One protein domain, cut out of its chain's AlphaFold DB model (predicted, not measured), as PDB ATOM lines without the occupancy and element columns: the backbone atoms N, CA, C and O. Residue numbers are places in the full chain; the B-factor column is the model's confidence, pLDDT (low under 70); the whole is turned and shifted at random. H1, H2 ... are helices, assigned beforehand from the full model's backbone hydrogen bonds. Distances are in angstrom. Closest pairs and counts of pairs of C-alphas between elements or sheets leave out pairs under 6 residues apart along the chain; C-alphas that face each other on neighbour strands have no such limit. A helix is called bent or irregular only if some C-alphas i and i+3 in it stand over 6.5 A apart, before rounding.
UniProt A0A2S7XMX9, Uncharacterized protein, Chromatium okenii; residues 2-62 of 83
ATOM      1  N   GLN A   2      80.017   2.639 201.746       75.31
ATOM      2  CA  GLN A   2      81.212   2.564 202.612       75.31
ATOM      3  C   GLN A   2      81.153   1.509 203.738       75.31
ATOM      4  O   GLN A   2      82.119   0.786 203.955       75.31
ATOM      5  N   GLN A   3      80.015   1.344 204.428       81.75
ATOM      6  CA  GLN A   3      79.906   0.355 205.513       81.75
ATOM      7  C   GLN A   3      79.998  -1.099 205.018       81.75
ATOM      8  O   GLN A   3      80.571  -1.944 205.697       81.75
ATOM      9  N   ARG A   4      79.486  -1.394 203.814       87.25
ATOM     10  CA  ARG A   4      79.569  -2.734 203.210       87.25
ATOM     11  C   ARG A   4      80.995  -3.056 202.767       87.25
ATOM     12  O   ARG A   4      81.440  -4.185 202.935       87.25
ATOM     13  N   GLU A   5      81.711  -2.071 202.232       90.00
ATOM     14  CA  GLU A   5      83.122  -2.215 201.862       90.00
ATOM     15  C   GLU A   5      84.007  -2.429 203.089       90.00
ATOM     16  O   GLU A   5      84.829  -3.340 203.079       90.00
ATOM     17  N   ALA A   6      83.784  -1.679 204.173       90.31
ATOM     18  CA  ALA A   6      84.498  -1.876 205.434       90.31
ATOM     19  C   ALA A   6      84.275  -3.287 206.009       90.31
ATOM     20  O   ALA A   6      85.235  -3.961 206.379       90.31
ATOM     21  N   VAL A   7      83.024  -3.768 206.021       94.31
ATOM     22  CA  VAL A   7      82.697  -5.135 206.464       94.31
ATOM     23  C   VAL A   7      83.363  -6.184 205.571       94.31
ATOM     24  O   VAL A   7      83.988  -7.106 206.088       94.31
ATOM     25  N   ASN A   8      83.305  -6.028 204.246       93.81
ATOM     26  CA  ASN A   8      83.994  -6.927 203.315       93.81
ATOM     27  C   ASN A   8      85.509  -6.936 203.550       93.81
ATOM     28  O   ASN A   8      86.134  -7.991 203.485       93.81
ATOM     29  N   HIS A   9      86.103  -5.780 203.845       92.88
ATOM     30  CA  HIS A   9      87.537  -5.692 204.076       92.88
ATOM     31  C   HIS A   9      87.949  -6.406 205.368       92.88
ATOM     32  O   HIS A   9      88.936  -7.138 205.358       92.88
ATOM     33  N   ILE A  10      87.166  -6.255 206.443       94.56
ATOM     34  CA  ILE A  10      87.359  -6.983 207.706       94.56
ATOM     35  C   ILE A  10      87.238  -8.494 207.478       94.56
ATOM     36  O   ILE A  10      88.103  -9.242 207.929       94.56
ATOM     37  N   LEU A  11      86.206  -8.943 206.754       95.69
ATOM     38  CA  LEU A  11      86.004 -10.362 206.449       95.69
ATOM     39  C   LEU A  11      87.173 -10.947 205.649       95.69
ATOM     40  O   LEU A  11      87.698 -11.995 206.016       95.69
ATOM     41  N   ASN A  12      87.622 -10.253 204.602       94.50
ATOM     42  CA  ASN A  12      88.749 -10.704 203.786       94.50
ATOM     43  C   ASN A  12      90.036 -10.803 204.612       94.50
ATOM     44  O   ASN A  12      90.723 -11.819 204.554       94.50
ATOM     45  N   SER A  13      90.336  -9.791 205.430       93.62
ATOM     46  CA  SER A  13      91.505  -9.811 206.316       93.62
ATOM     47  C   SER A  13      91.422 -10.930 207.360       93.62
ATOM     48  O   SER A  13      92.429 -11.579 207.638       93.62
ATOM     49  N   GLY A  14      90.230 -11.202 207.900       96.75
ATOM     50  CA  GLY A  14      89.992 -12.323 208.809       96.75
ATOM     51  C   GLY A  14      90.227 -13.681 208.144       96.75
ATOM     52  O   GLY A  14      90.915 -14.525 208.713       96.75
ATOM     53  N   HIS A  15      89.733 -13.873 206.915       96.62
ATOM     54  CA  HIS A  15      90.004 -15.080 206.129       96.62
ATOM     55  C   HIS A  15      91.496 -15.242 205.813       96.62
ATOM     56  O   HIS A  15      92.027 -16.342 205.926       96.62
ATOM     57  N   HIS A  16      92.194 -14.159 205.459       94.00
ATOM     58  CA  HIS A  16      93.637 -14.206 205.215       94.00
ATOM     59  C   HIS A  16      94.422 -14.606 206.465       94.00
ATOM     60  O   HIS A  16      95.304 -15.456 206.380       94.00
ATOM     61  N   LEU A  17      94.079 -14.048 207.630       97.06
ATOM     62  CA  LEU A  17      94.720 -14.423 208.889       97.06
ATOM     63  C   LEU A  17      94.452 -15.890 209.245       97.06
ATOM     64  O   LEU A  17      95.372 -16.592 209.654       97.06
ATOM     65  N   LEU A  18      93.216 -16.363 209.066       97.12
ATOM     66  CA  LEU A  18      92.866 -17.761 209.313       97.12
ATOM     67  C   LEU A  18      93.667 -18.711 208.414       97.12
ATOM     68  O   LEU A  18      94.166 -19.724 208.897       97.12
ATOM     69  N   ASN A  19      93.841 -18.368 207.135       96.56
ATOM     70  CA  ASN A  19      94.661 -19.157 206.217       96.56
ATOM     71  C   ASN A  19      96.124 -19.220 206.673       96.56
ATOM     72  O   ASN A  19      96.683 -20.309 206.729       96.56
ATOM     73  N   LEU A  20      96.713 -18.091 207.089       96.50
ATOM     74  CA  LEU A  20      98.077 -18.068 207.633       96.50
ATOM     75  C   LEU A  20      98.214 -18.919 208.902       96.50
ATOM     76  O   LEU A  20      99.211 -19.613 209.076       96.50
ATOM     77  N   ILE A  21      97.217 -18.886 209.790       97.31
ATOM     78  CA  ILE A  21      97.201 -19.736 210.987       97.31
ATOM     79  C   ILE A  21      97.195 -21.214 210.586       97.31
ATOM     80  O   ILE A  21      97.981 -21.986 211.132       97.31
ATOM     81  N   ASN A  22      96.349 -21.602 209.629       95.88
ATOM     82  CA  ASN A  22      96.286 -22.983 209.149       95.88
ATOM     83  C   ASN A  22      97.615 -23.427 208.526       95.88
ATOM     84  O   ASN A  22      98.117 -24.487 208.877       95.88
ATOM     85  N   GLU A  23      98.232 -22.587 207.690       95.88
ATOM     86  CA  GLU A  23      99.538 -22.872 207.083       95.88
ATOM     87  C   GLU A  23     100.634 -23.092 208.139       95.88
ATOM     88  O   GLU A  23     101.420 -24.035 208.035       95.88
ATOM     89  N   VAL A  24     100.668 -22.267 209.193       96.38
ATOM     90  CA  VAL A  24     101.628 -22.418 210.300       96.38
ATOM     91  C   VAL A  24     101.367 -23.695 211.103       96.38
ATOM     92  O   VAL A  24     102.316 -24.384 211.479       96.38
ATOM     93  N   LEU A  25     100.102 -24.031 211.370       93.94
ATOM     94  CA  LEU A  25      99.740 -25.254 212.092       93.94
ATOM     95  C   LEU A  25     100.094 -26.510 211.293       93.94
ATOM     96  O   LEU A  25     100.625 -27.466 211.862       93.94
ATOM     97  N   ASP A  26      99.837 -26.508 209.989       93.12
ATOM     98  CA  ASP A  26     100.187 -27.619 209.110       93.12
ATOM     99  C   ASP A  26     101.706 -27.801 209.031       93.12
ATOM    100  O   ASP A  26     102.195 -28.923 209.183       93.12
ATOM    101  N   LEU A  27     102.466 -26.708 208.911       93.88
ATOM    102  CA  LEU A  27     103.927 -26.757 208.957       93.88
ATOM    103  C   LEU A  27     104.432 -27.330 210.290       93.88
ATOM    104  O   LEU A  27     105.248 -28.251 210.293       93.88
ATOM    105  N   ALA A  28     103.899 -26.858 211.419       94.00
ATOM    106  CA  ALA A  28     104.289 -27.349 212.740       94.00
ATOM    107  C   ALA A  28     104.005 -28.853 212.914       94.00
ATOM    108  O   ALA A  28     104.801 -29.572 213.525       94.00
ATOM    109  N   ARG A  29     102.896 -29.365 212.362       91.94
ATOM    110  CA  ARG A  29     102.569 -30.804 212.371       91.94
ATOM    111  C   ARG A  29     103.553 -31.626 211.544       91.94
ATOM    112  O   ARG A  29     103.924 -32.719 211.967       91.94
ATOM    113  N   ILE A  30     103.987 -31.100 210.398       91.62
ATOM    114  CA  ILE A  30     105.003 -31.736 209.553       91.62
ATOM    115  C   ILE A  30     106.351 -31.778 210.290       91.62
ATOM    116  O   ILE A  30     106.949 -32.845 210.401       91.62
ATOM    117  N   GLU A  31     106.809 -30.651 210.843       92.44
ATOM    118  CA  GLU A  31     108.124 -30.534 211.499       92.44
ATOM    119  C   GLU A  31     108.237 -31.341 212.798       92.44
ATOM    120  O   GLU A  31     109.294 -31.888 213.108       92.44
ATOM    121  N   SER A  32     107.141 -31.450 213.552       94.81
ATOM    122  CA  SER A  32     107.081 -32.255 214.779       94.81
ATOM    123  C   SER A  32     106.945 -33.761 214.523       94.81
ATOM    124  O   SER A  32     106.969 -34.541 215.476       94.81
ATOM    125  N   GLY A  33     106.789 -34.184 213.261       88.88
ATOM    126  CA  GLY A  33     106.538 -35.582 212.903       88.88
ATOM    127  C   GLY A  33     105.169 -36.100 213.362       88.88
ATOM    128  O   GLY A  33     104.965 -37.308 213.419       88.88
ATOM    129  N   LEU A  34     104.234 -35.204 213.695       88.31
ATOM    130  CA  LEU A  34     102.881 -35.529 214.165       88.31
ATOM    131  C   LEU A  34     101.867 -35.687 213.019       88.31
ATOM    132  O   LEU A  34     100.664 -35.818 213.262       88.31
ATOM    133  N   LEU A  35     102.321 -35.632 211.767       88.19
ATOM    134  CA  LEU A  35     101.478 -35.909 210.612       88.19
ATOM    135  C   LEU A  35     101.256 -37.423 210.479       88.19
ATOM    136  O   LEU A  35     102.110 -38.135 209.955       88.19
ATOM    137  N   ASP A  36     100.097 -37.900 210.933       86.94
ATOM    138  CA  ASP A  36      99.655 -39.274 210.688       86.94
ATOM    139  C   ASP A  36      99.146 -39.415 209.242       86.94
ATOM    140  O   ASP A  36      98.304 -38.634 208.787       86.94
ATOM    141  N   LEU A  37      99.697 -40.380 208.503       89.00
ATOM    142  CA  LEU A  37      99.349 -40.647 207.107       89.00
ATOM    143  C   LEU A  37      98.596 -41.971 207.014       89.00
ATOM    144  O   LEU A  37      99.155 -43.045 207.235       89.00
ATOM    145  N   HIS A  38      97.339 -41.897 206.587       90.00
ATOM    146  CA  HIS A  38      96.517 -43.073 206.340       90.00
ATOM    147  C   HIS A  38      96.547 -43.428 204.853       90.00
ATOM    148  O   HIS A  38      95.976 -42.730 204.019       90.00
ATOM    149  N   LEU A  39      97.244 -44.514 204.514       91.56
ATOM    150  CA  LEU A  39      97.302 -45.006 203.140       91.56
ATOM    151  C   LEU A  39      96.024 -45.771 202.795       91.56
ATOM    152  O   LEU A  39      95.713 -46.790 203.412       91.56
ATOM    153  N   GLU A  40      95.326 -45.310 201.763       90.62
ATOM    154  CA  GLU A  40      94.096 -45.924 201.269       90.62
ATOM    155  C   GLU A  40      94.031 -45.939 199.737       90.62
ATOM    156  O   GLU A  40      94.730 -45.196 199.043       90.62
ATOM    157  N   ASN A  41      93.180 -46.814 199.196       89.50
ATOM    158  CA  ASN A  41      92.920 -46.848 197.763       89.50
ATOM    159  C   ASN A  41      92.045 -45.658 197.373       89.50
ATOM    160  O   ASN A  41      90.849 -45.640 197.652       89.50
ATOM    161  N   VAL A  42      92.633 -44.712 196.649       89.88
ATOM    162  CA  VAL A  42      91.920 -43.554 196.111       89.88
ATOM    163  C   VAL A  42      91.571 -43.757 194.639       89.88
ATOM    164  O   VAL A  42      92.375 -44.243 193.837       89.88
ATOM    165  N   ALA A  43      90.365 -43.344 194.253       90.31
ATOM    166  CA  ALA A  43      89.971 -43.276 192.853       90.31
ATOM    167  C   ALA A  43      90.666 -42.071 192.193       90.31
ATOM    168  O   ALA A  43      90.098 -40.988 192.076       90.31
ATOM    169  N   PHE A  44      91.922 -42.263 191.777       90.56
ATOM    170  CA  PHE A  44      92.783 -41.179 191.296       90.56
ATOM    171  C   PHE A  44      92.215 -40.434 190.082       90.56
ATOM    172  O   PHE A  44      92.288 -39.210 190.037       90.56
ATOM    173  N   LEU A  45      91.648 -41.145 189.094       91.94
ATOM    174  CA  LEU A  45      91.139 -40.483 187.886       91.94
ATOM    175  C   LEU A  45      89.945 -39.558 188.207       91.94
ATOM    176  O   LEU A  45      90.038 -38.398 187.814       91.94
ATOM    177  N   PRO A  46      88.903 -40.000 188.948       92.44
ATOM    178  CA  PRO A  46      87.833 -39.107 189.402       92.44
ATOM    179  C   PRO A  46      88.311 -37.940 190.269       92.44
ATOM    180  O   PRO A  46      87.883 -36.813 190.045       92.44
ATOM    181  N   LEU A  47      89.223 -38.190 191.219       93.38
ATOM    182  CA  LEU A  47      89.786 -37.140 192.073       93.38
ATOM    183  C   LEU A  47      90.475 -36.052 191.238       93.38
ATOM    184  O   LEU A  47      90.304 -34.861 191.482       93.38
ATOM    185  N   LEU A  48      91.247 -36.457 190.229       93.69
ATOM    186  CA  LEU A  48      91.927 -35.518 189.347       93.69
ATOM    187  C   LEU A  48      90.937 -34.674 188.531       93.69
ATOM    188  O   LEU A  48      91.155 -33.475 188.368       93.69
ATOM    189  N   ASP A  49      89.850 -35.277 188.046       93.06
ATOM    190  CA  ASP A  49      88.807 -34.558 187.307       93.06
ATOM    191  C   ASP A  49      88.081 -33.534 188.195       93.06
ATOM    192  O   ASP A  49      87.815 -32.415 187.751       93.06
ATOM    193  N   GLU A  50      87.838 -33.865 189.466       95.38
ATOM    194  CA  GLU A  50      87.280 -32.934 190.452       95.38
ATOM    195  C   GLU A  50      88.204 -31.730 190.681       95.38
ATOM    196  O   GLU A  50      87.767 -30.582 190.586       95.38
ATOM    197  N   VAL A  51      89.500 -31.966 190.899       95.75
ATOM    198  CA  VAL A  51      90.493 -30.900 191.119       95.75
ATOM    199  C   VAL A  51      90.609 -29.971 189.907       95.75
ATOM    200  O   VAL A  51      90.670 -28.744 190.061       95.75
ATOM    201  N   ILE A  52      90.611 -30.530 188.692       95.44
ATOM    202  CA  ILE A  52      90.606 -29.738 187.456       95.44
ATOM    203  C   ILE A  52      89.316 -28.914 187.370       95.44
ATOM    204  O   ILE A  52      89.380 -27.724 187.061       95.44
ATOM    205  N   GLY A  53      88.165 -29.512 187.693       94.81
ATOM    206  CA  GLY A  53      86.870 -28.833 187.728       94.81
ATOM    207  C   GLY A  53      86.840 -27.648 188.696       94.81
ATOM    208  O   GLY A  53      86.422 -26.557 188.309       94.81
ATOM    209  N   LEU A  54      87.357 -27.822 189.916       96.44
ATOM    210  CA  LEU A  54      87.466 -26.758 190.925       96.44
ATOM    211  C   LEU A  54      88.396 -25.620 190.479       96.44
ATOM    212  O   LEU A  54      88.140 -24.450 190.764       96.44
ATOM    213  N   SER A  55      89.461 -25.953 189.751       96.12
ATOM    214  CA  SER A  55      90.459 -24.987 189.276       96.12
ATOM    215  C   SER A  55      90.034 -24.262 187.992       96.12
ATOM    216  O   SER A  55      90.547 -23.181 187.685       96.12
ATOM    217  N   HIS A  56      89.091 -24.832 187.236       95.38
ATOM    218  CA  HIS A  56      88.699 -24.352 185.913       95.38
ATOM    219  C   HIS A  56      88.222 -22.887 185.892       95.38
ATOM    220  O   HIS A  56      88.710 -22.143 185.040       95.38
ATOM    221  N   PRO A  57      87.361 -22.403 186.815       95.88
ATOM    222  CA  PRO A  57      86.919 -21.006 186.799       95.88
ATOM    223  C   PRO A  57      88.077 -20.014 186.964       95.88
ATOM    224  O   PRO A  57      88.140 -19.005 186.261       95.88
ATOM    225  N   ALA A  58      89.022 -20.316 187.860       95.62
ATOM    226  CA  ALA A  58      90.186 -19.470 188.111       95.62
ATOM    227  C   ALA A  58      91.154 -19.450 186.915       95.62
ATOM    228  O   ALA A  58      91.704 -18.398 186.582       95.62
ATOM    229  N   ALA A  59      91.335 -20.593 186.250       96.81
ATOM    230  CA  ALA A  59      92.153 -20.706 185.047       96.81
ATOM    231  C   ALA A  59      91.514 -19.983 183.849       96.81
ATOM    232  O   ALA A  59      92.179 -19.190 183.180       96.81
ATOM    233  N   ALA A  60      90.208 -20.172 183.631       96.12
ATOM    234  CA  ALA A  60      89.453 -19.525 182.561       96.12
ATOM    235  C   ALA A  60      89.467 -17.993 182.688       96.12
ATOM    236  O   ALA A  60      89.697 -17.299 181.697       96.12
ATOM    237  N   ALA A  61      89.332 -17.461 183.910       97.56
ATOM    238  CA  ALA A  61      89.429 -16.024 184.189       97.56
ATOM    239  C   ALA A  61      90.781 -15.405 183.785       97.56
ATOM    240  O   ALA A  61      90.879 -14.192 183.609       97.56
ATOM    241  N   ARG A  62      91.824 -16.230 183.637       97.75
ATOM    242  CA  ARG A  62      93.187 -15.826 183.262       97.75
ATOM    243  C   ARG A  62      93.618 -16.354 181.891       97.75
ATOM    244  O   ARG A  62      94.791 -16.236 181.558       97.75
TER     245      ARG A  62
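This is residues 2 to 62 of the 83 residues of an uncharacterized protein of Chromatium okenii (UniProt A0A2S7XMX9). A long helix, H1, and a shorter one, H2, make the two arms of an open, lopsided U, joined by the long link of residues 32 to 43; the space between the arms is empty. H2 runs back beside the later part of H1 without meeting it. The 61 printed residues hold two named helices, H1 then H2, and no named strand: the class is all helix. The whole is extended, with a radius of gyration of the C-alphas of 17.7 A, and flat, spanning 51 by 36 by 16 A.

H1, residues 2 to 31, and H2, residues 44 to 60, are apart, with no C-alpha of the one within 8 A of the other. Every O i to N i+4 pair is within hydrogen-bond range in H1, and 11 of 13 in H2.

H1 is 43.6 A long from C-alpha 2 at (81.212, 2.564, 202.612) to C-alpha 31. H2 is 23.6 A long and ends with C-alpha 60 at (89.453, -19.525, 182.561). H2 has a kink of 36 degrees near residue 54 and is irregular: C-alphas 54 and 57 are 7.1 A apart.

The C-alphas farthest apart, of Gln 2 and Asn 41, are 51.0 A apart. The printed part has no cut, and no printed residue is under 70 in pLDDT.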